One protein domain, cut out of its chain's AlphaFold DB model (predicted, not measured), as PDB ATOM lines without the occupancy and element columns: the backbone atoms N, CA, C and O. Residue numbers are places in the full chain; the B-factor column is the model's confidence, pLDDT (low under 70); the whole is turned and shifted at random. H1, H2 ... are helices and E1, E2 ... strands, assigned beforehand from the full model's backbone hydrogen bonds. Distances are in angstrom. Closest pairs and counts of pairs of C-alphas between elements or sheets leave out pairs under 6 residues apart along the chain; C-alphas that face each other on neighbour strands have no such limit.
ATOM      1  N   LEU A 453      13.670  -8.535  79.054       32.94
ATOM      2  CA  LEU A 453      12.718  -9.549  79.510       32.94
ATOM      3  C   LEU A 453      13.053  -9.948  80.950       32.94
ATOM      4  O   LEU A 453      14.180 -10.333  81.245       32.94
ATOM      5  N   ASP A 454      12.056  -9.909  81.829       34.53
ATOM      6  CA  ASP A 454      12.129 -10.566  83.135       34.53
ATOM      7  C   ASP A 454      11.830 -12.072  82.985       34.53
ATOM      8  O   ASP A 454      11.090 -12.482  82.086       34.53
ATOM      9  N   LYS A 455      12.341 -12.893  83.911       33.12
ATOM     10  CA  LYS A 455      12.282 -14.372  83.925       33.12
ATOM     11  C   LYS A 455      10.870 -14.986  83.990       33.12
ATOM     12  O   LYS A 455      10.727 -16.203  84.040       33.12
ATOM     13  N   TYR A 456       9.835 -14.147  83.975       34.38
ATOM     14  CA  TYR A 456       8.413 -14.500  83.962       34.38
ATOM     15  C   TYR A 456       7.666 -13.948  82.724       34.38
ATOM     16  O   TYR A 456       6.450 -13.777  82.763       34.38
ATOM     17  N   ALA A 457       8.390 -13.625  81.641       33.06
ATOM     18  CA  ALA A 457       7.913 -13.227  80.301       33.06
ATOM     19  C   ALA A 457       7.045 -11.948  80.170       33.06
ATOM     20  O   ALA A 457       6.966 -11.376  79.084       33.06
ATOM     21  N   GLY A 458       6.414 -11.452  81.237       39.56
ATOM     22  CA  GLY A 458       5.595 -10.233  81.210       39.56
ATOM     23  C   GLY A 458       6.387  -8.960  81.510       39.56
ATOM     24  O   GLY A 458       7.140  -8.908  82.482       39.56
ATOM     25  N   ARG A 459       6.193  -7.905  80.711       47.44
ATOM     26  CA  ARG A 459       6.940  -6.640  80.827       47.44
ATOM     27  C   ARG A 459       6.313  -5.717  81.873       47.44
ATOM     28  O   ARG A 459       5.180  -5.269  81.691       47.44
ATOM     29  N   THR A 460       7.082  -5.365  82.904       45.41
ATOM     30  CA  THR A 460       6.803  -4.193  83.750       45.41
ATOM     31  C   THR A 460       7.760  -3.064  83.369       45.41
ATOM     32  O   THR A 460       8.951  -3.308  83.200       45.41
ATOM     33  N   ARG A 461       7.259  -1.837  83.221       49.00
ATOM     34  CA  ARG A 461       8.045  -0.628  82.924       49.00
ATOM     35  C   ARG A 461       7.648   0.512  83.860       49.00
ATOM     36  O   ARG A 461       6.521   0.536  84.352       49.00
ATOM     37  N   MET A 462       8.556   1.458  84.084       46.59
ATOM     38  CA  MET A 462       8.246   2.701  84.798       46.59
ATOM     39  C   MET A 462       7.778   3.798  83.840       46.59
ATOM     40  O   MET A 462       8.096   3.814  82.651       46.59
ATOM     41  N   SER A 463       6.986   4.721  84.375       44.56
ATOM     42  CA  SER A 463       6.339   5.808  83.651       44.56
ATOM     43  C   SER A 463       6.342   7.050  84.542       44.56
ATOM     44  O   SER A 463       5.345   7.394  85.177       44.56
ATOM     45  N   GLY A 464       7.516   7.672  84.680       55.50
ATOM     46  CA  GLY A 464       7.780   8.569  85.805       55.50
ATOM     47  C   GLY A 464       7.680   7.782  87.116       55.50
ATOM     48  O   GLY A 464       8.338   6.757  87.269       55.50
ATOM     49  N   ILE A 465       6.807   8.223  88.023       58.47
ATOM     50  CA  ILE A 465       6.565   7.572  89.324       58.47
ATOM     51  C   ILE A 465       5.520   6.440  89.282       58.47
ATOM     52  O   ILE A 465       5.265   5.810  90.305       58.47
ATOM     53  N   PHE A 466       4.913   6.162  88.123       70.00
ATOM     54  CA  PHE A 466       3.952   5.066  87.955       70.00
ATOM     55  C   PHE A 466       4.642   3.784  87.477       70.00
ATOM     56  O   PHE A 466       5.493   3.834  86.587       70.00
ATOM     57  N   SER A 467       4.227   2.630  88.003       69.00
ATOM     58  CA  SER A 467       4.615   1.312  87.472       69.00
ATOM     59  C   SER A 467       3.542   0.789  86.514       69.00
ATOM     60  O   SER A 467       2.355   0.996  86.747       69.00
ATOM     61  N   VAL A 468       3.934   0.133  85.419       74.94
ATOM     62  CA  VAL A 468       3.022  -0.294  84.341       74.94
ATOM     63  C   VAL A 468       3.333  -1.730  83.941       74.94
ATOM     64  O   VAL A 468       4.440  -1.999  83.483       74.94
ATOM     65  N   PHE A 469       2.378  -2.650  84.079       78.06
ATOM     66  CA  PHE A 469       2.528  -4.057  83.689       78.06
ATOM     67  C   PHE A 469       1.573  -4.424  82.549       78.06
ATOM     68  O   PHE A 469       0.359  -4.256  82.673       78.06
ATOM     69  N   VAL A 470       2.126  -4.970  81.462       81.88
ATOM     70  CA  VAL A 470       1.354  -5.529  80.343       81.88
ATOM     71  C   VAL A 470       1.364  -7.063  80.436       81.88
ATOM     72  O   VAL A 470       2.447  -7.655  80.368       81.88
ATOM     73  N   PRO A 471       0.191  -7.715  80.561       76.12
ATOM     74  CA  PRO A 471       0.076  -9.173  80.549       76.12
ATOM     75  C   PRO A 471       0.604  -9.809  79.250       76.12
ATOM     76  O   PRO A 471       0.288  -9.301  78.171       76.12
ATOM     77  N   PRO A 472       1.333 -10.945  79.306       65.81
ATOM     78  CA  PRO A 472       1.728 -11.701  78.112       65.81
ATOM     79  C   PRO A 472       0.549 -12.119  77.222       65.81
ATOM     80  O   PRO A 472       0.676 -12.108  76.000       65.81
ATOM     81  N   ALA A 473      -0.602 -12.435  77.827       68.38
ATOM     82  CA  ALA A 473      -1.818 -12.853  77.128       68.38
ATOM     83  C   ALA A 473      -2.547 -11.717  76.372       68.38
ATOM     84  O   ALA A 473      -3.502 -11.972  75.634       68.38
ATOM     85  N   LEU A 474      -2.137 -10.448  76.532       79.00
ATOM     86  CA  LEU A 474      -2.801  -9.312  75.882       79.00
ATOM     87  C   LEU A 474      -2.338  -9.131  74.425       79.00
ATOM     88  O   LEU A 474      -1.576  -8.225  74.086       79.00
ATOM     89  N   HIS A 475      -2.865  -9.976  73.540       75.56
ATOM     90  CA  HIS A 475      -2.598  -9.921  72.096       75.56
ATOM     91  C   HIS A 475      -3.428  -8.863  71.339       75.56
ATOM     92  O   HIS A 475      -3.167  -8.595  70.169       75.56
ATOM     93  N   SER A 476      -4.424  -8.243  71.983       83.25
ATOM     94  CA  SER A 476      -5.230  -7.166  71.387       83.25
ATOM     95  C   SER A 476      -4.538  -5.805  71.496       83.25
ATOM     96  O   SER A 476      -3.903  -5.512  72.510       83.25
ATOM     97  N   ASP A 477      -4.738  -4.928  70.507       84.75
ATOM     98  CA  ASP A 477      -4.342  -3.509  70.573       84.75
ATOM     99  C   ASP A 477      -5.304  -2.647  71.428       84.75
ATOM    100  O   ASP A 477      -4.971  -1.512  71.768       84.75
ATOM    101  N   LYS A 478      -6.471  -3.179  71.836       91.25
ATOM    102  CA  LYS A 478      -7.391  -2.527  72.791       91.25
ATOM    103  C   LYS A 478      -6.784  -2.465  74.195       91.25
ATOM    104  O   LYS A 478      -6.167  -3.432  74.639       91.25
ATOM    105  N   ASN A 479      -7.000  -1.367  74.923       93.50
ATOM    106  CA  ASN A 479      -6.465  -1.184  76.278       93.50
ATOM    107  C   ASN A 479      -7.578  -1.205  77.334       93.50
ATOM    108  O   ASN A 479      -8.348  -0.251  77.459       93.50
ATOM    109  N   PHE A 480      -7.613  -2.282  78.116       93.62
ATOM    110  CA  PHE A 480      -8.378  -2.391  79.356       93.62
ATOM    111  C   PHE A 480      -7.413  -2.095  80.506       93.62
ATOM    112  O   PHE A 480      -6.425  -2.811  80.673       93.62
ATOM    113  N   VAL A 481      -7.640  -1.012  81.250       93.62
ATOM    114  CA  VAL A 481      -6.681  -0.502  82.241       93.62
ATOM    115  C   VAL A 481      -7.218  -0.693  83.653       93.62
ATOM    116  O   VAL A 481      -8.340  -0.296  83.958       93.62
ATOM    117  N   HIS A 482      -6.399  -1.259  84.533       93.19
ATOM    118  CA  HIS A 482      -6.688  -1.362  85.955       93.19
ATOM    119  C   HIS A 482      -5.669  -0.549  86.758       93.19
ATOM    120  O   HIS A 482      -4.488  -0.891  86.818       93.19
ATOM    121  N   VAL A 483      -6.123   0.536  87.380       92.25
ATOM    122  CA  VAL A 483      -5.291   1.415  88.207       92.25
ATOM    123  C   VAL A 483      -5.379   0.963  89.662       92.25
ATOM    124  O   VAL A 483      -6.470   0.948  90.230       92.25
ATOM    125  N   PHE A 484      -4.239   0.630  90.264       89.44
ATOM    126  CA  PHE A 484      -4.114   0.253  91.671       89.44
ATOM    127  C   PHE A 484      -3.396   1.355  92.462       89.44
ATOM    128  O   PHE A 484      -2.211   1.615  92.245       89.44
ATOM    129  N   PHE A 485      -4.099   1.983  93.403       86.38
ATOM    130  CA  PHE A 485      -3.539   2.972  94.326       86.38
ATOM    131  C   PHE A 485      -3.068   2.293  95.615       86.38
ATOM    132  O   PHE A 485      -3.850   1.666  96.335       86.38
ATOM    133  N   SER A 486      -1.777   2.437  95.903       75.75
ATOM    134  CA  SER A 486      -1.075   1.718  96.974       75.75
ATOM    135  C   SER A 486      -0.945   2.525  98.281       75.75
ATOM    136  O   SER A 486      -1.060   3.754  98.258       75.75
ATOM    137  N   PRO A 487      -0.707   1.870  99.438       65.88
ATOM    138  CA  PRO A 487      -0.782   2.529 100.745       65.88
ATOM    139  C   PRO A 487       0.537   3.142 101.268       65.88
ATOM    140  O   PRO A 487       0.508   3.751 102.337       65.88
ATOM    141  N   ASN A 488       1.661   3.033 100.540       59.38
ATOM    142  CA  ASN A 488       3.040   3.440 100.918       59.38
ATOM    143  C   ASN A 488       3.675   2.776 102.157       59.38
ATOM    144  O   ASN A 488       4.639   3.298 102.706       59.38
ATOM    145  N   ASP A 489       3.215   1.606 102.586       45.25
ATOM    146  CA  ASP A 489       3.850   0.901 103.715       45.25
ATOM    147  C   ASP A 489       5.195   0.222 103.367       45.25
ATOM    148  O   ASP A 489       5.854  -0.323 104.244       45.25
ATOM    149  N   VAL A 490       5.644   0.308 102.104       39.47
ATOM    150  CA  VAL A 490       6.817  -0.425 101.584       39.47
ATOM    151  C   VAL A 490       8.172   0.285 101.764       39.47
ATOM    152  O   VAL A 490       9.201  -0.388 101.664       39.47
ATOM    153  N   ASP A 491       8.183   1.593 102.054       37.09
ATOM    154  CA  ASP A 491       9.320   2.327 102.638       37.09
ATOM    155  C   ASP A 491       8.835   3.616 103.338       37.09
ATOM    156  O   ASP A 491       8.409   4.580 102.701       37.09
ATOM    157  N   SER A 492       8.894   3.635 104.675       33.16
ATOM    158  CA  SER A 492       8.316   4.689 105.530       33.16
ATOM    159  C   SER A 492       9.320   5.721 106.069       33.16
ATOM    160  O   SER A 492       8.934   6.605 106.837       33.16
ATOM    161  N   ASP A 493      10.605   5.613 105.720       33.91
ATOM    162  CA  ASP A 493      11.671   6.455 106.291       33.91
ATOM    163  C   ASP A 493      11.748   7.875 105.687       33.91
ATOM    164  O   ASP A 493      12.436   8.738 106.236       33.91
ATOM    165  N   VAL A 502      11.873   5.874  95.339       30.78
ATOM    166  CA  VAL A 502      12.484   5.239  94.160       30.78
ATOM    167  C   VAL A 502      12.627   3.720  94.359       30.78
ATOM    168  O   VAL A 502      13.711   3.200  94.603       30.78
ATOM    169  N   GLY A 503      11.503   3.001  94.297       35.59
ATOM    170  CA  GLY A 503      11.461   1.534  94.443       35.59
ATOM    171  C   GLY A 503      10.064   0.887  94.445       35.59
ATOM    172  O   GLY A 503       9.943  -0.336  94.499       35.59
ATOM    173  N   HIS A 504       8.989   1.678  94.376       45.00
ATOM    174  CA  HIS A 504       7.616   1.217  94.619       45.00
ATOM    175  C   HIS A 504       6.939   0.506  93.431       45.00
ATOM    176  O   HIS A 504       5.972   1.002  92.849       45.00
ATOM    177  N   ASN A 505       7.361  -0.723  93.120       50.69
ATOM    178  CA  ASN A 505       6.580  -1.623  92.265       50.69
ATOM    179  C   ASN A 505       5.421  -2.263  93.057       50.69
ATOM    180  O   ASN A 505       5.453  -3.438  93.430       50.69
ATOM    181  N   SER A 506       4.387  -1.468  93.341       54.03
ATOM    182  CA  SER A 506       3.229  -1.891  94.141       54.03
ATOM    183  C   SER A 506       2.423  -3.027  93.497       54.03
ATOM    184  O   SER A 506       1.856  -3.850  94.213       54.03
ATOM    185  N   ILE A 507       2.444  -3.143  92.164       59.41
ATOM    186  CA  ILE A 507       1.864  -4.270  91.414       59.41
ATOM    187  C   ILE A 507       2.554  -5.607  91.759       59.41
ATOM    188  O   ILE A 507       1.886  -6.645  91.802       59.41
ATOM    189  N   LEU A 508       3.872  -5.602  92.001       55.47
ATOM    190  CA  LEU A 508       4.607  -6.778  92.481       55.47
ATOM    191  C   LEU A 508       4.364  -7.037  93.969       55.47
ATOM    192  O   LEU A 508       4.017  -8.159  94.326       55.47
ATOM    193  N   ALA A 509       4.525  -6.017  94.817       53.25
ATOM    194  CA  ALA A 509       4.457  -6.168  96.275       53.25
ATOM    195  C   ALA A 509       3.104  -6.722  96.762       53.25
ATOM    196  O   ALA A 509       3.055  -7.520  97.689       53.25
ATOM    197  N   GLN A 510       2.011  -6.347  96.092       60.28
ATOM    198  CA  GLN A 510       0.644  -6.785  96.408       60.28
ATOM    199  C   GLN A 510       0.233  -8.048  95.612       60.28
ATOM    200  O   GLN A 510      -0.942  -8.400  95.527       60.28
ATOM    201  N   GLY A 511       1.190  -8.706  94.938       59.94
ATOM    202  CA  GLY A 511       1.001  -9.944  94.170       59.94
ATOM    203  C   GLY A 511       0.098  -9.848  92.928       59.94
ATOM    204  O   GLY A 511      -0.174 -10.873  92.299       59.94
ATOM    205  N   LEU A 512      -0.356  -8.647  92.554       70.00
ATOM    206  CA  LEU A 512      -1.337  -8.418  91.487       70.00
ATOM    207  C   LEU A 512      -0.811  -8.796  90.094       70.00
ATOM    208  O   LEU A 512      -1.589  -9.277  89.270       70.00
ATOM    209  N   ARG A 513       0.501  -8.652  89.837       69.38
ATOM    210  CA  ARG A 513       1.137  -9.042  88.558       69.38
ATOM    211  C   ARG A 513       0.759 -10.462  88.137       69.38
ATOM    212  O   ARG A 513       0.299 -10.673  87.019       69.38
ATOM    213  N   SER A 514       0.945 -11.422  89.044       60.59
ATOM    214  CA  SER A 514       0.765 -12.849  88.763       60.59
ATOM    215  C   SER A 514      -0.689 -13.208  88.469       60.59
ATOM    216  O   SER A 514      -0.943 -14.139  87.720       60.59
ATOM    217  N   ALA A 515      -1.644 -12.457  89.023       66.75
ATOM    218  CA  ALA A 515      -3.067 -12.675  88.789       66.75
ATOM    219  C   ALA A 515      -3.625 -11.905  87.577       66.75
ATOM    220  O   ALA A 515      -4.729 -12.204  87.127       66.75
ATOM    221  N   ALA A 516      -2.878 -10.936  87.038       72.50
ATOM    222  CA  ALA A 516      -3.208 -10.255  85.787       72.50
ATOM    223  C   ALA A 516      -2.550 -10.889  84.549       72.50
ATOM    224  O   ALA A 516      -2.977 -10.585  83.437       72.50
ATOM    225  N   ALA A 517      -1.535 -11.748  84.719       67.94
ATOM    226  CA  ALA A 517      -0.716 -12.310  83.639       67.94
ATOM    227  C   ALA A 517      -1.525 -13.012  82.527       67.94
ATOM    228  O   ALA A 517      -1.229 -12.822  81.347       67.94
ATOM    229  N   ASP A 518      -2.582 -13.732  82.905       70.19
ATOM    230  CA  ASP A 518      -3.472 -14.469  81.996       70.19
ATOM    231  C   ASP A 518      -4.749 -13.677  81.643       70.19
ATOM    232  O   ASP A 518      -5.789 -14.247  81.316       70.19
ATOM    233  N   THR A 519      -4.710 -12.344  81.761       77.62
ATOM    234  CA  THR A 519      -5.885 -11.470  81.612       77.62
ATOM    235  C   THR A 519      -5.669 -10.361  80.582       77.62
ATOM    236  O   THR A 519      -4.550 -10.045  80.187       77.62
ATOM    237  N   LYS A 520      -6.762  -9.699  80.185       87.44
ATOM    238  CA  LYS A 520      -6.735  -8.510  79.317       87.44
ATOM    239  C   LYS A 520      -6.272  -7.216  80.013       87.44
ATOM    240  O   LYS A 520      -6.163  -6.189  79.347       87.44
ATOM    241  N   TRP A 521      -6.078  -7.230  81.335       89.25
ATOM    242  CA  TRP A 521      -5.963  -6.021  82.156       89.25
ATOM    243  C   TRP A 521      -4.520  -5.526  82.288       89.25
ATOM    244  O   TRP A 521      -3.703  -6.118  82.989       89.25
ATOM    245  N   ILE A 522      -4.227  -4.385  81.661       89.25
ATOM    246  CA  ILE A 522      -2.977  -3.645  81.862       89.25
ATOM    247  C   ILE A 522      -3.026  -3.011  83.252       89.25
ATOM    248  O   ILE A 522      -3.906  -2.191  83.522       89.25
ATOM    249  N   LEU A 523      -2.091  -3.370  84.131       86.19
ATOM    250  CA  LEU A 523      -2.040  -2.815  85.483       86.19
ATOM    251  C   LEU A 523      -1.208  -1.530  85.509       86.19
ATOM    252  O   LEU A 523      -0.107  -1.500  84.958       86.19
ATOM    253  N   ILE A 524      -1.695  -0.500  86.204       86.31
ATOM    254  CA  ILE A 524      -0.932   0.715  86.527       86.31
ATOM    255  C   ILE A 524      -0.899   0.898  88.047       86.31
ATOM    256  O   ILE A 524      -1.937   1.081  88.678       86.31
ATOM    257  N   GLY A 525       0.293   0.839  88.636       82.00
ATOM    258  CA  GLY A 525       0.534   0.987  90.065       82.00
ATOM    259  C   GLY A 525       0.868   2.432  90.404       82.00
ATOM    260  O   GLY A 525       1.862   2.977  89.915       82.00
ATOM    261  N   VAL A 526       0.041   3.037  91.255       79.19
ATOM    262  CA  VAL A 526       0.143   4.432  91.693       79.19
ATOM    263  C   VAL A 526       0.618   4.479  93.158       79.19
ATOM    264  O   VAL A 526       0.032   3.791  94.007       79.19
ATOM    265  N   PRO A 527       1.677   5.246  93.488       69.75
ATOM    266  CA  PRO A 527       2.125   5.428  94.872       69.75
ATOM    267  C   PRO A 527       1.106   6.219  95.716       69.75
ATOM    268  O   PRO A 527       0.197   6.865  95.188       69.75
ATOM    269  N   LEU A 528       1.233   6.174  97.046       69.50
ATOM    270  CA  LEU A 528       0.324   6.887  97.950       69.50
ATOM    271  C   LEU A 528       0.300   8.389  97.649       69.50
ATOM    272  O   LEU A 528       1.303   8.981  97.249       69.50
ATOM    273  N   ARG A 529      -0.859   9.017  97.892       67.62
ATOM    274  CA  ARG A 529      -1.080  10.467  97.751       67.62
ATOM    275  C   ARG A 529      -0.751  11.014  96.353       67.62
ATOM    276  O   ARG A 529      -0.670  12.221  96.165       67.62
ATOM    277  N   THR A 530      -0.634  10.126  95.370       71.31
ATOM    278  CA  THR A 530      -0.425  10.468  93.967       71.31
ATOM    279  C   THR A 530      -1.742  10.348  93.213       71.31
ATOM    280  O   THR A 530      -2.474   9.367  93.346       71.31
ATOM    281  N   THR A 531      -2.033  11.374  92.426       83.38
ATOM    282  CA  THR A 531      -3.193  11.464  91.535       83.38
ATOM    283  C   THR A 531      -2.780  11.036  90.123       83.38
ATOM    284  O   THR A 531      -1.634  11.263  89.736       83.38
ATOM    285  N   ILE A 532      -3.689  10.443  89.343       83.75
ATOM    286  CA  ILE A 532      -3.440  10.083  87.939       83.75
ATOM    287  C   ILE A 532      -4.554  10.591  87.010       83.75
ATOM    288  O   ILE A 532      -5.735  10.524  87.348       83.75
ATOM    289  N   SER A 533      -4.173  11.086  85.830       89.69
ATOM    290  CA  SER A 533      -5.079  11.577  84.783       89.69
ATOM    291  C   SER A 533      -5.090  10.699  83.525       89.69
ATOM    292  O   SER A 533      -4.196   9.873  83.320       89.69
ATOM    293  N   MET A 534      -6.061  10.919  82.629       91.44
ATOM    294  CA  MET A 534      -6.138  10.250  81.319       91.44
ATOM    295  C   MET A 534      -4.820  10.347  80.538       91.44
ATOM    296  O   MET A 534      -4.317   9.330  80.070       91.44
ATOM    297  N   ALA A 535      -4.218  11.539  80.469       84.94
ATOM    298  CA  ALA A 535      -2.956  11.760  79.761       84.94
ATOM    299  C   ALA A 535      -1.783  10.987  80.393       84.94
ATOM    300  O   ALA A 535      -0.920  10.467  79.687       84.94
ATOM    301  N   GLN A 536      -1.765  10.846  81.722       84.81
ATOM    302  CA  GLN A 536      -0.758  10.035  82.412       84.81
ATOM    303  C   GLN A 536      -0.970   8.533  82.171       84.81
ATOM    304  O   GLN A 536       0.011   7.819  81.973       84.81
ATOM    305  N   ILE A 537      -2.219   8.054  82.108       87.31
ATOM    306  CA  ILE A 537      -2.537   6.673  81.702       87.31
ATOM    307  C   ILE A 537      -2.109   6.432  80.245       87.31
ATOM    308  O   ILE A 537      -1.486   5.414  79.953       87.31
ATOM    309  N   GLN A 538      -2.368   7.371  79.335       86.38
ATOM    310  CA  GLN A 538      -1.944   7.270  77.934       86.38
ATOM    311  C   GLN A 538      -0.412   7.212  77.816       86.38
ATOM    312  O   GLN A 538       0.105   6.263  77.232       86.38
ATOM    313  N   GLY A 539       0.320   8.100  78.497       77.25
ATOM    314  CA  GLY A 539       1.786   8.049  78.571       77.25
ATOM    315  C   GLY A 539       2.349   6.779  79.235       77.25
ATOM    316  O   GLY A 539       3.478   6.375  78.948       77.25
ATOM    317  N   CYS A 540       1.574   6.104  80.095       78.38
ATOM    318  CA  CYS A 540       1.904   4.759  80.580       78.38
ATOM    319  C   CYS A 540       1.793   3.704  79.469       78.38
ATOM    320  O   CYS A 540       2.678   2.859  79.353       78.38
ATOM    321  N   LEU A 541       0.748   3.760  78.637       81.69
ATOM    322  CA  LEU A 541       0.547   2.846  77.503       81.69
ATOM    323  C   LEU A 541       1.607   3.055  76.403       81.69
ATOM    324  O   LEU A 541       2.133   2.076  75.868       81.69
ATOM    325  N   GLU A 542       1.983   4.306  76.127       77.62
ATOM    326  CA  GLU A 542       3.074   4.668  75.206       77.62
ATOM    327  C   GLU A 542       4.406   4.072  75.667       77.62
ATOM    328  O   GLU A 542       5.036   3.303  74.939       77.62
ATOM    329  N   ARG A 543       4.806   4.341  76.919       69.25
ATOM    330  CA  ARG A 543       6.041   3.783  77.496       69.25
ATOM    331  C   ARG A 543       5.995   2.261  77.641       69.25
ATOM    332  O   ARG A 543       7.040   1.616  77.556       69.25
ATOM    333  N   ALA A 544       4.812   1.661  77.766       70.94
ATOM    334  CA  ALA A 544       4.624   0.213  77.693       70.94
ATOM    335  C   ALA A 544       4.822  -0.378  76.277       70.94
ATOM    336  O   ALA A 544       4.987  -1.592  76.147       70.94
ATOM    337  N   GLY A 545       4.862   0.450  75.226       75.25
ATOM    338  CA  GLY A 545       5.020   0.022  73.832       75.25
ATOM    339  C   GLY A 545       3.717  -0.445  73.176       75.25
ATOM    340  O   GLY A 545       3.744  -1.324  72.315       75.25
ATOM    341  N   ARG A 546       2.567   0.090  73.604       83.62
ATOM    342  CA  ARG A 546       1.252  -0.211  73.016       83.62
ATOM    343  C   ARG A 546       1.059   0.601  71.729       83.62
ATOM    344  O   ARG A 546       1.293   1.804  71.731       83.62
ATOM    345  N   LYS A 547       0.600  -0.036  70.639       84.19
ATOM    346  CA  LYS A 547       0.404   0.635  69.329       84.19
ATOM    347  C   LYS A 547      -0.671   1.724  69.356       84.19
ATOM    348  O   LYS A 547      -0.631   2.653  68.560       84.19
ATOM    349  N   SER A 548      -1.654   1.567  70.239       90.00
ATOM    350  CA  SER A 548      -2.724   2.528  70.482       90.00
ATOM    351  C   SER A 548      -2.750   2.885  71.960       90.00
ATOM    352  O   SER A 548      -2.556   2.018  72.814       90.00
ATOM    353  N   THR A 549      -3.041   4.147  72.253       89.25
ATOM    354  CA  THR A 549      -3.250   4.680  73.607       89.25
ATOM    355  C   THR A 549      -4.733   4.846  73.937       89.25
ATOM    356  O   THR A 549      -5.076   5.279  75.037       89.25
ATOM    357  N   ALA A 550      -5.632   4.495  73.011       93.44
ATOM    358  CA  ALA A 550      -7.069   4.552  73.237       93.44
ATOM    359  C   ALA A 550      -7.464   3.574  74.353       93.44
ATOM    360  O   ALA A 550      -7.224   2.367  74.260       93.44
ATOM    361  N   ILE A 551      -8.055   4.108  75.419       95.56
ATOM    362  CA  ILE A 551      -8.519   3.340  76.575       95.56
ATOM    363  C   ILE A 551      -9.968   2.931  76.319       95.56
ATOM    364  O   ILE A 551     -10.808   3.779  76.017       95.56
ATOM    365  N   GLU A 552     -10.279   1.645  76.445       95.00
ATOM    366  CA  GLU A 552     -11.651   1.140  76.324       95.00
ATOM    367  C   GLU A 552     -12.409   1.293  77.639       95.00
ATOM    368  O   GLU A 552     -13.525   1.814  77.663       95.00
ATOM    369  N   GLU A 553     -11.762   0.886  78.731       94.75
ATOM    370  CA  GLU A 553     -12.341   0.746  80.059       94.75
ATOM    371  C   GLU A 553     -11.265   0.961  81.132       94.75
ATOM    372  O   GLU A 553     -10.111   0.557  80.961       94.75
ATOM    373  N   ILE A 554     -11.662   1.593  82.238       95.12
ATOM    374  CA  ILE A 554     -10.843   1.831  83.425       95.12
ATOM    375  C   ILE A 554     -11.528   1.187  84.632       95.12
ATOM    376  O   ILE A 554     -12.679   1.494  84.959       95.12
ATOM    377  N   HIS A 555     -10.797   0.332  85.338       94.25
ATOM    378  CA  HIS A 555     -11.117  -0.071  86.707       94.25
ATOM    379  C   HIS A 555     -10.166   0.650  87.659       94.25
ATOM    380  O   HIS A 555      -8.968   0.735  87.397       94.25
ATOM    381  N   LEU A 556     -10.696   1.164  88.765       93.56
ATOM    382  CA  LEU A 556      -9.916   1.781  89.833       93.56
ATOM    383  C   LEU A 556     -10.013   0.912  91.086       93.56
ATOM    384  O   LEU A 556     -11.116   0.582  91.527       93.56
ATOM    385  N   SER A 557      -8.878   0.589  91.692       91.25
ATOM    386  CA  SER A 557      -8.814  -0.053  92.999       91.25
ATOM    387  C   SER A 557      -7.844   0.676  93.922       91.25
ATOM    388  O   SER A 557      -6.829   1.208  93.480       91.25
ATOM    389  N   ALA A 558      -8.158   0.732  95.210       87.69
ATOM    390  CA  ALA A 558      -7.288   1.333  96.210       87.69
ATOM    391  C   ALA A 558      -7.233   0.472  97.463       87.69
ATOM    392  O   ALA A 558      -8.276   0.043  97.958       87.69
ATOM    393  N   HIS A 559      -6.024   0.264  97.984       83.50
ATOM    394  CA  HIS A 559      -5.811  -0.433  99.247       83.50
ATOM    395  C   HIS A 559      -5.393   0.525 100.361       83.50
ATOM    396  O   HIS A 559      -4.536   1.389 100.150       83.50
ATOM    397  N   SER A 560      -6.009   0.364 101.539       80.12
ATOM    398  CA  SER A 560      -5.768   1.151 102.749       80.12
ATOM    399  C   SER A 560      -5.661   2.647 102.400       80.12
ATOM    400  O   SER A 560      -6.510   3.181 101.681       80.12
ATOM    401  N   ARG A 561      -4.613   3.348 102.842       77.62
ATOM    402  CA  ARG A 561      -4.387   4.789 102.611       77.62
ATOM    403  C   ARG A 561      -4.377   5.202 101.130       77.62
ATOM    404  O   ARG A 561      -4.582   6.381 100.836       77.62
ATOM    405  N   GLY A 562      -4.190   4.260 100.200       80.75
ATOM    406  CA  GLY A 562      -4.261   4.483  98.755       80.75
ATOM    407  C   GLY A 562      -5.586   5.092  98.280       80.75
ATOM    408  O   GLY A 562      -5.614   5.718  97.218       80.75
ATOM    409  N   TRP A 563      -6.665   5.008  99.081       87.06
ATOM    410  CA  TRP A 563      -7.956   5.646  98.777       87.06
ATOM    411  C   TRP A 563      -7.811   7.132  98.424       87.06
ATOM    412  O   TRP A 563      -8.553   7.630  97.581       87.06
ATOM    413  N   TRP A 564      -6.831   7.833  99.009       85.75
ATOM    414  CA  TRP A 564      -6.609   9.266  98.792       85.75
ATOM    415  C   TRP A 564      -6.275   9.584  97.330       85.75
ATOM    416  O   TRP A 564      -6.816  10.531  96.760       85.75
ATOM    417  N   GLY A 565      -5.422   8.765  96.703       85.88
ATOM    418  CA  GLY A 565      -5.065   8.912  95.290       85.88
ATOM    419  C   GLY A 565      -6.249   8.617  94.370       85.88
ATOM    420  O   GLY A 565      -6.502   9.370  93.431       85.88
ATOM    421  N   LEU A 566      -7.036   7.582  94.687       91.69
ATOM    422  CA  LEU A 566      -8.242   7.221  93.936       91.69
ATOM    423  C   LEU A 566      -9.302   8.325  94.003       91.69
ATOM    424  O   LEU A 566      -9.799   8.759  92.967       91.69
ATOM    425  N   VAL A 567      -9.620   8.809  95.206       90.38
ATOM    426  CA  VAL A 567     -10.607   9.878  95.424       90.38
ATOM    427  C   VAL A 567     -10.180  11.165  94.723       90.38
ATOM    428  O   VAL A 567     -11.003  11.790  94.061       90.38
ATOM    429  N   ASN A 568      -8.900  11.538  94.785       89.00
ATOM    430  CA  ASN A 568      -8.417  12.743  94.112       89.00
ATOM    431  C   ASN A 568      -8.271  12.584  92.590       89.00
ATOM    432  O   ASN A 568      -8.380  13.580  91.887       89.00
ATOM    433  N   SER A 569      -8.122  11.364  92.062       91.50
ATOM    434  CA  SER A 569      -8.164  11.105  90.607       91.50
ATOM    435  C   SER A 569      -9.590  11.123  90.039       91.50
ATOM    436  O   SER A 569      -9.776  11.220  88.829       91.50
ATOM    437  N   LEU A 570     -10.603  11.045  90.907       91.69
ATOM    438  CA  LEU A 570     -12.018  11.232  90.571       91.69
ATOM    439  C   LEU A 570     -12.507  12.677  90.774       91.69
ATOM    440  O   LEU A 570     -13.635  12.984  90.392       91.69
ATOM    441  N   LYS A 571     -11.692  13.555  91.374       88.38
ATOM    442  CA  LYS A 571     -11.963  14.999  91.443       88.38
ATOM    443  C   LYS A 571     -11.585  15.671  90.116       88.38
ATOM    444  O   LYS A 571     -10.813  15.135  89.316       88.38
ATOM    445  N   ASN A 572     -12.113  16.871  89.907       84.75
ATOM    446  CA  ASN A 572     -11.653  17.754  88.840       84.75
ATOM    447  C   ASN A 572     -10.336  18.444  89.243       84.75
ATOM    448  O   ASN A 572     -10.016  18.547  90.431       84.75
ATOM    449  N   ASP A 573      -9.585  18.928  88.256       81.44
ATOM    450  CA  ASP A 573      -8.420  19.786  88.470       81.44
ATOM    451  C   ASP A 573      -8.809  21.219  88.891       81.44
ATOM    452  O   ASP A 573      -9.987  21.569  89.012       81.44
ATOM    453  N   SER A 574      -7.806  22.071  89.118       79.50
ATOM    454  CA  SER A 574      -7.987  23.478  89.504       79.50
ATOM    455  C   SER A 574      -8.668  24.352  88.442       79.50
ATOM    456  O   SER A 574      -9.081  25.463  88.758       79.50
ATOM    457  N   GLU A 575      -8.787  23.872  87.203       81.44
ATOM    458  CA  GLU A 575      -9.500  24.529  86.099       81.44
ATOM    459  C   GLU A 575     -10.900  23.916  85.883       81.44
ATOM    460  O   GLU A 575     -11.611  24.278  84.947       81.44
ATOM    461  N   GLY A 576     -11.322  22.991  86.754       82.25
ATOM    462  CA  GLY A 576     -12.632  22.347  86.706       82.25
ATOM    463  C   GLY A 576     -12.745  21.199  85.700       82.25
ATOM    464  O   GLY A 576     -13.853  20.699  85.503       82.25
ATOM    465  N   ARG A 577     -11.644  20.737  85.092       85.19
ATOM    466  CA  ARG A 577     -11.641  19.609  84.142       85.19
ATOM    467  C   ARG A 577     -11.571  18.273  84.881       85.19
ATOM    468  O   ARG A 577     -10.803  18.131  85.828       85.19
ATOM    469  N   ALA A 578     -12.323  17.272  84.432       88.19
ATOM    470  CA  ALA A 578     -12.237  15.922  84.989       88.19
ATOM    471  C   ALA A 578     -10.876  15.278  84.663       88.19
ATOM    472  O   ALA A 578     -10.472  15.231  83.500       88.19
ATOM    473  N   LEU A 579     -10.182  14.753  85.677       90.00
ATOM    474  CA  LEU A 579      -8.878  14.099  85.501       90.00
ATOM    475  C   LEU A 579      -8.990  12.730  84.813       90.00
ATOM    476  O   LEU A 579      -8.095  12.344  84.057       90.00
ATOM    477  N   LEU A 580     -10.096  12.017  85.044       93.94
ATOM    478  CA  LEU A 580     -10.441  10.736  84.429       93.94
ATOM    479  C   LEU A 580     -11.787  10.837  83.699       93.94
ATOM    480  O   LEU A 580     -12.720  11.469  84.193       93.94
ATOM    481  N   ASP A 581     -11.921  10.166  82.552       91.75
ATOM    482  CA  ASP A 581     -13.212  10.046  81.865       91.75
ATOM    483  C   ASP A 581     -14.149   9.133  82.671       91.75
ATOM    484  O   ASP A 581     -14.001   7.906  82.696       91.75
ATOM    485  N   GLY A 582     -15.148   9.735  83.320       87.06
ATOM    486  CA  GLY A 582     -16.154   9.025  84.110       87.06
ATOM    487  C   GLY A 582     -16.950   7.980  83.316       87.06
ATOM    488  O   GLY A 582     -17.434   7.016  83.905       87.06
ATOM    489  N   ASN A 583     -17.032   8.097  81.985       91.50
ATOM    490  CA  ASN A 583     -17.662   7.085  81.133       91.50
ATOM    491  C   ASN A 583     -16.783   5.840  80.968       91.50
ATOM    492  O   ASN A 583     -17.310   4.747  80.734       91.50
ATOM    493  N   LYS A 584     -15.458   5.986  81.096       94.12
ATOM    494  CA  LYS A 584     -14.475   4.893  81.051       94.12
ATOM    495  C   LYS A 584     -14.315   4.212  82.406       94.12
ATOM    496  O   LYS A 584     -14.081   3.007  82.431       94.12
ATOM    497  N   VAL A 585     -14.481   4.936  83.516       93.44
ATOM    498  CA  VAL A 585     -14.401   4.383  84.883       93.44
ATOM    499  C   VAL A 585     -15.632   3.521  85.204       93.44
ATOM    500  O   VAL A 585     -16.615   3.986  85.783       93.44
ATOM    501  N   LYS A 586     -15.579   2.234  84.841       92.06
ATOM    502  CA  LYS A 586     -16.682   1.277  85.048       92.06
ATOM    503  C   LYS A 586     -16.730   0.685  86.453       92.06
ATOM    504  O   LYS A 586     -17.801   0.285  86.901       92.06
ATOM    505  N   LYS A 587     -15.597   0.637  87.157       90.44
ATOM    506  CA  LYS A 587     -15.490  -0.008  88.473       90.44
ATOM    507  C   LYS A 587     -14.612   0.790  89.426       90.44
ATOM    508  O   LYS A 587     -13.570   1.311  89.032       90.44
ATOM    509  N   ARG A 588     -15.037   0.844  90.687       91.94
ATOM    510  CA  ARG A 588     -14.319   1.438  91.819       91.94
ATOM    511  C   ARG A 588     -14.311   0.420  92.956       91.94
ATOM    512  O   ARG A 588     -15.367  -0.093  93.328       91.94
ATOM    513  N   THR A 589     -13.143   0.078  93.482       89.94
ATOM    514  CA  THR A 589     -12.997  -0.947  94.523       89.94
ATOM    515  C   THR A 589     -12.091  -0.449  95.643       89.94
ATOM    516  O   THR A 589     -10.967  -0.020  95.402       89.94
ATOM    517  N   ILE A 590     -12.598  -0.486  96.869       88.00
ATOM    518  CA  ILE A 590     -11.942   0.029  98.067       88.00
ATOM    519  C   ILE A 590     -11.658  -1.155  98.989       88.00
ATOM    520  O   ILE A 590     -12.551  -1.949  99.289       88.00
ATOM    521  N   LEU A 591     -10.394  -1.305  99.372       83.56
ATOM    522  CA  LEU A 591      -9.854  -2.509  99.992       83.56
ATOM    523  C   LEU A 591      -9.221  -2.098 101.323       83.56
ATOM    524  O   LEU A 591      -8.224  -1.384 101.343       83.56
ATOM    525  N   ASP A 592      -9.831  -2.511 102.425       78.75
ATOM    526  CA  ASP A 592      -9.464  -2.151 103.797       78.75
ATOM    527  C   ASP A 592      -9.357  -0.638 104.081       78.75
ATOM    528  O   ASP A 592      -8.434  -0.156 104.739       78.75
ATOM    529  N   ALA A 593     -10.319   0.139 103.575       73.44
ATOM    530  CA  ALA A 593     -10.437   1.563 103.877       73.44
ATOM    531  C   ALA A 593     -11.890   1.968 104.162       73.44
ATOM    532  O   ALA A 593     -12.745   1.981 103.280       73.44
ATOM    533  N   GLY A 594     -12.129   2.352 105.418       69.25
ATOM    534  CA  GLY A 594     -13.423   2.804 105.942       69.25
ATOM    535  C   GLY A 594     -13.297   3.887 107.020       69.25
ATOM    536  O   GLY A 594     -14.211   4.076 107.816       69.25
ATOM    537  N   ASN A 595     -12.148   4.571 107.111       75.12
ATOM    538  CA  ASN A 595     -11.880   5.527 108.190       75.12
ATOM    539  C   ASN A 595     -12.677   6.847 108.030       75.12
ATOM    540  O   ASN A 595     -13.276   7.121 106.994       75.12
ATOM    541  N   GLN A 596     -12.687   7.686 109.073       79.69
ATOM    542  CA  GLN A 596     -13.475   8.930 109.064       79.69
ATOM    543  C   GLN A 596     -12.996   9.941 108.006       79.69
ATOM    544  O   GLN A 596     -13.811  10.644 107.416       79.69
ATOM    545  N   GLU A 597     -11.685   9.996 107.767       81.69
ATOM    546  CA  GLU A 597     -11.041  10.881 106.788       81.69
ATOM    547  C   GLU A 597     -11.529  10.571 105.363       81.69
ATOM    548  O   GLU A 597     -11.934  11.477 104.640       81.69
ATOM    549  N   PHE A 598     -11.590   9.284 105.007       85.81
ATOM    550  CA  PHE A 598     -12.107   8.784 103.734       85.81
ATOM    551  C   PHE A 598     -13.580   9.154 103.510       85.81
ATOM    552  O   PHE A 598     -13.921   9.690 102.454       85.81
ATOM    553  N   VAL A 599     -14.442   8.937 104.513       83.62
ATOM    554  CA  VAL A 599     -15.867   9.329 104.453       83.62
ATOM    555  C   VAL A 599     -16.003  10.831 104.187       83.62
ATOM    556  O   VAL A 599     -16.745  11.247 103.297       83.62
ATOM    557  N   THR A 600     -15.249  11.648 104.924       85.81
ATOM    558  CA  THR A 600     -15.270  13.107 104.789       85.81
ATOM    559  C   THR A 600     -14.703  13.590 103.447       85.81
ATOM    560  O   THR A 600     -15.229  14.547 102.882       85.81
ATOM    561  N   GLU A 601     -13.677  12.942 102.886       87.69
ATOM    562  CA  GLU A 601     -13.158  13.300 101.559       87.69
ATOM    563  C   GLU A 601     -14.082  12.881 100.409       87.69
ATOM    564  O   GLU A 601     -14.211  13.650  99.457       87.69
ATOM    565  N   LEU A 602     -14.789  11.745 100.498       88.25
ATOM    566  CA  LEU A 602     -15.844  11.399  99.531       88.25
ATOM    567  C   LEU A 602     -16.971  12.441  99.525       88.25
ATOM    568  O   LEU A 602     -17.400  12.879  98.457       88.25
ATOM    569  N   GLN A 603     -17.410  12.869 100.713       87.12
ATOM    570  CA  GLN A 603     -18.441  13.900 100.878       87.12
ATOM    571  C   GLN A 603     -18.002  15.241 100.272       87.12
ATOM    572  O   GLN A 603     -18.735  15.814  99.470       87.12
ATOM    573  N   LYS A 604     -16.782  15.714 100.576       87.38
ATOM    574  CA  LYS A 604     -16.208  16.931  99.963       87.38
ATOM    575  C   LYS A 604     -16.046  16.822  98.445       87.38
ATOM    576  O   LYS A 604     -16.155  17.826  97.752       87.38
ATOM    577  N   ALA A 605     -15.750  15.626  97.936       85.56
ATOM    578  CA  ALA A 605     -15.606  15.365  96.506       85.56
ATOM    579  C   ALA A 605     -16.950  15.244  95.764       85.56
ATOM    580  O   ALA A 605     -16.947  15.168  94.538       85.56
ATOM    581  N   ASN A 606     -18.078  15.188  96.487       87.31
ATOM    582  CA  ASN A 606     -19.400  14.848  95.955       87.31
ATOM    583  C   ASN A 606     -19.421  13.504  95.185       87.31
ATOM    584  O   ASN A 606     -20.095  13.358  94.165       87.31
ATOM    585  N   ILE A 607     -18.657  12.510  95.661       85.81
ATOM    586  CA  ILE A 607     -18.569  11.179  95.044       85.81
ATOM    587  C   ILE A 607     -19.496  10.210  95.788       85.81
ATOM    588  O   ILE A 607     -19.270   9.915  96.961       85.81
ATOM    589  N   ASP A 608     -20.496   9.661  95.091       83.50
ATOM    590  CA  ASP A 608     -21.406   8.656  95.658       83.50
ATOM    591  C   ASP A 608     -20.668   7.328  95.967       83.50
ATOM    592  O   ASP A 608     -20.164   6.676  95.039       83.50
ATOM    593  N   PRO A 609     -20.620   6.880  97.240       81.25
ATOM    594  CA  PRO A 609     -20.033   5.595  97.614       81.25
ATOM    595  C   PRO A 609     -20.809   4.380  97.088       81.25
ATOM    596  O   PRO A 609     -20.221   3.307  96.987       81.25
ATOM    597  N   LYS A 610     -22.093   4.501  96.716       78.44
ATOM    598  CA  LYS A 610     -22.893   3.367  96.201       78.44
ATOM    599  C   LYS A 610     -22.338   2.789  94.896       78.44
ATOM    600  O   LYS A 610     -22.579   1.626  94.591       78.44
ATOM    601  N   GLY A 611     -21.570   3.582  94.145       79.50
ATOM    602  CA  GLY A 611     -20.835   3.143  92.957       79.50
ATOM    603  C   GLY A 611     -19.502   2.438  93.247       79.50
ATOM    604  O   GLY A 611     -18.713   2.259  92.319       79.50
ATOM    605  N   MET A 612     -19.207   2.088  94.506       87.88
ATOM    606  CA  MET A 612     -17.960   1.438  94.925       87.88
ATOM    607  C   MET A 612     -18.211   0.074  95.580       87.88
ATOM    608  O   MET A 612     -19.180  -0.124  96.305       87.88
ATOM    609  N   THR A 613     -17.303  -0.877  95.350       87.81
ATOM    610  CA  THR A 613     -17.262  -2.156  96.078       87.81
ATOM    611  C   THR A 613     -16.300  -2.053  97.257       87.81
ATOM    612  O   THR A 613     -15.121  -1.779  97.039       87.81
ATOM    613  N   PHE A 614     -16.775  -2.317  98.474       85.94
ATOM    614  CA  PHE A 614     -15.964  -2.298  99.696       85.94
ATOM    615  C   PHE A 614     -15.605  -3.714 100.154       85.94
ATOM    616  O   PHE A 614     -16.463  -4.600 100.158       85.94
ATOM    617  N   TYR A 615     -14.355  -3.907 100.571       83.88
ATOM    618  CA  TYR A 615     -13.885  -5.088 101.294       83.88
ATOM    619  C   TYR A 615     -13.268  -4.619 102.616       83.88
ATOM    620  O   TYR A 615     -12.273  -3.896 102.598       83.88
ATOM    621  N   ASP A 616     -13.847  -5.031 103.741       79.44
ATOM    622  CA  ASP A 616     -13.376  -4.691 105.089       79.44
ATOM    623  C   ASP A 616     -12.541  -5.851 105.628       79.44
ATOM    624  O   ASP A 616     -12.959  -7.007 105.510       79.44
ATOM    625  N   VAL A 617     -11.402  -5.568 106.263       72.31
ATOM    626  CA  VAL A 617     -10.543  -6.622 106.827       72.31
ATOM    627  C   VAL A 617     -10.029  -6.254 108.220       72.31
ATOM    628  O   VAL A 617     -10.221  -7.014 109.163       72.31
ATOM    629  N   THR A 618      -9.402  -5.089 108.369       64.19
ATOM    630  CA  THR A 618      -8.968  -4.513 109.651       64.19
ATOM    631  C   THR A 618      -9.743  -3.240 109.994       64.19
ATOM    632  O   THR A 618     -10.051  -3.009 111.164       64.19
ATOM    633  N   VAL A 619     -10.127  -2.445 108.988       62.00
ATOM    634  CA  VAL A 619     -10.903  -1.211 109.141       62.00
ATOM    635  C   VAL A 619     -12.375  -1.482 108.802       62.00
ATOM    636  O   VAL A 619     -12.681  -1.759 107.643       62.00
ATOM    637  N   PRO A 620     -13.316  -1.369 109.761       65.56
ATOM    638  CA  PRO A 620     -14.743  -1.445 109.460       65.56
ATOM    639  C   PRO A 620     -15.190  -0.269 108.584       65.56
ATOM    640  O   PRO A 620     -14.810   0.876 108.852       65.56
ATOM    641  N   ASN A 621     -16.051  -0.522 107.598       66.94
ATOM    642  CA  ASN A 621     -16.684   0.538 106.825       66.94
ATOM    643  C   ASN A 621     -17.527   1.454 107.731       66.94
ATOM    644  O   ASN A 621     -18.396   0.982 108.466       66.94
ATOM    645  N   LYS A 622     -17.281   2.769 107.657       73.06
ATOM    646  CA  LYS A 622     -18.092   3.817 108.305       73.06
ATOM    647  C   LYS A 622     -19.121   4.468 107.378       73.06
ATOM    648  O   LYS A 622     -19.820   5.387 107.793       73.06
ATOM    649  N   LEU A 623     -19.194   4.032 106.125       68.75
ATOM    650  CA  LEU A 623     -20.313   4.325 105.237       68.75
ATOM    651  C   LEU A 623     -21.415   3.295 105.511       68.75
ATOM    652  O   LEU A 623     -21.112   2.110 105.644       68.75
ATOM    653  N   ASP A 624     -22.684   3.701 105.455       68.88
ATOM    654  CA  ASP A 624     -23.844   2.787 105.446       68.88
ATOM    655  C   ASP A 624     -23.991   2.053 104.089       68.88
ATOM    656  O   ASP A 624     -25.080   1.899 103.535       68.88
ATOM    657  N   ALA A 625     -22.862   1.638 103.508       68.75
ATOM    658  CA  ALA A 625     -22.748   0.945 102.235       68.75
ATOM    659  C   ALA A 625     -22.356  -0.527 102.469       68.75
ATOM    660  O   ALA A 625     -21.512  -0.808 103.327       68.75
ATOM    661  N   PRO A 626     -22.925  -1.482 101.709       74.75
ATOM    662  CA  PRO A 626     -22.650  -2.902 101.900       74.75
ATOM    663  C   PRO A 626     -21.176  -3.223 101.618       74.75
ATOM    664  O   PRO A 626     -20.698  -3.083 100.492       74.75
ATOM    665  N   ALA A 627     -20.471  -3.681 102.653       77.50
ATOM    666  CA  ALA A 627     -19.068  -4.072 102.590       77.50
ATOM    667  C   ALA A 627     -18.884  -5.576 102.815       77.50
ATOM    668  O   ALA A 627     -19.549  -6.192 103.653       77.50
ATOM    669  N   LYS A 628     -17.953  -6.163 102.063       81.81
ATOM    670  CA  LYS A 628     -17.565  -7.572 102.153       81.81
ATOM    671  C   LYS A 628     -16.574  -7.740 103.303       81.81
ATOM    672  O   LYS A 628     -15.399  -7.422 103.151       81.81
ATOM    673  N   LYS A 629     -17.052  -8.194 104.461       78.44
ATOM    674  CA  LYS A 629     -16.225  -8.359 105.666       78.44
ATOM    675  C   LYS A 629     -15.458  -9.675 105.619       78.44
ATOM    676  O   LYS A 629     -16.076 -10.731 105.663       78.44
ATOM    677  N   LEU A 630     -14.131  -9.604 105.583       78.12
ATOM    678  CA  LEU A 630     -13.232 -10.754 105.678       78.12
ATOM    679  C   LEU A 630     -12.648 -10.842 107.092       78.12
ATOM    680  O   LEU A 630     -12.407  -9.828 107.741       78.12
TER     681      LEU A 630
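Overview. This is residues 453 to 493 and 502 to 630 of the 759 residues of the protein "DUF4157 domain-containing protein" of Polyangium fumosum (UniProt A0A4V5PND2). One twisted sheet of eight strands spans the domain; toward its E1 end it curls round H3, while H4 lies on the same face over E3 and E5, and H5 packs side by side with H4, off the sheet. The short helix H2 is on the opposite face, and H1, near it, only grazes the sheet. The printed part has 170 residues, with five named helices and eight named strands in the order E1 E2 E3 H1 H2 E4 H3 E5 H4 E6 H5 E7 E8; the sheet runs E1 E2 E4 E3 E5 E6 E7 E8 and is mixed. The class is mixed, helices and strands, with 84 residues, under half, in named elements. The whole is compact, with a radius of gyration of the C-alphas of 15.7 A and spans of 44 by 35 by 32 A.

Arrangement. The edge strand E1, residues 459 to 463, forms a hairpin with E2, residues 466 to 470; they are antiparallel at 154 degrees, with N 461 and O 468 2.8 A apart. E2 is antiparallel to E4, residues 521 to 526, with N 525 and O 467 2.8 A apart. E4 is parallel to E3, residues 479 to 485, at 30 degrees, with N 482 and O 522 2.8 A apart. E3 is parallel to E5, residues 551 to 559, with N 485 and O 557 2.8 A apart. E5 is parallel to E6, residues 585 to 591, with N 556 and O 587 2.9 A apart. E6 is parallel to E7, residues 613 to 616, with N 590 and O 613 2.8 A apart. E7 is parallel to the other edge strand, E8, residues 627 to 629, with N 628 and O 614 2.9 A apart. H1, residues 506 to 509, only grazes the sheet with its residues 506 to 508. H2, residues 512 to 516, is on the sheet at a height of 8.6 A and only just over E4, where 3 of its 5 C-alphas fall. The sheet curls round H3, residues 534 to 543; the closest C-alphas of H3 and E1 are those of Cys 540 and Ser 463, 5.5 A apart. H4, residues 560 to 569, is on the same face as H3 and the opposite face from H2, at a height of 7.0 A, and runs along the strands, at 2 degrees to E5 on the local plane. H5, residues 596 to 604, is not on the sheet but touches H4 at a shallow tilt of 9 degrees, the same way; their closest C-alphas are those of Leu 602 and Val 567, 6.8 A apart. E4, H3 and E5 make a split strand-helix-strand unit, two strands running the same way with a helix between them along the chain and E3 between them in the sheet; E5, H4, E6 and E6, H5, E7 are strand-helix-strand units of parallel neighbours, and the three crossovers are right-handed. Every O i to N i+4 pair is within hydrogen-bond range in H2, H3 and H5, and 4 of 6 in H4; H1 is too short for one.

Along the chain. E1 begins at C-alpha 459, (6.940, -6.640, 80.827). E3 is 18.8 A long, E4 15.4 A and H3 14.3 A. E5, the longest strand, measures 23.1 A and ends at C-alpha 559, (-5.811, -0.433, 99.247). H4 follows at once and is 15.9 A long; E6 is 17.2 A and H5 12.4 A. E8 ends at C-alpha 629, (-16.225, -8.359, 105.666).

Size, cuts and confidence. The two C-alphas farthest apart are those of Leu 453 and Asp 624, 46.5 A. Residues 494 to 501 are not printed, and C-alphas 493 and 502 are 12.2 A apart across the cut. Of the links that are printed whole, H4 to E6, residues 570 to 584, is long. Mean pLDDT of the printed part is 75.8; 49 residues are under 70, among them 453 to 465, 487 to 493 and 502 to 511.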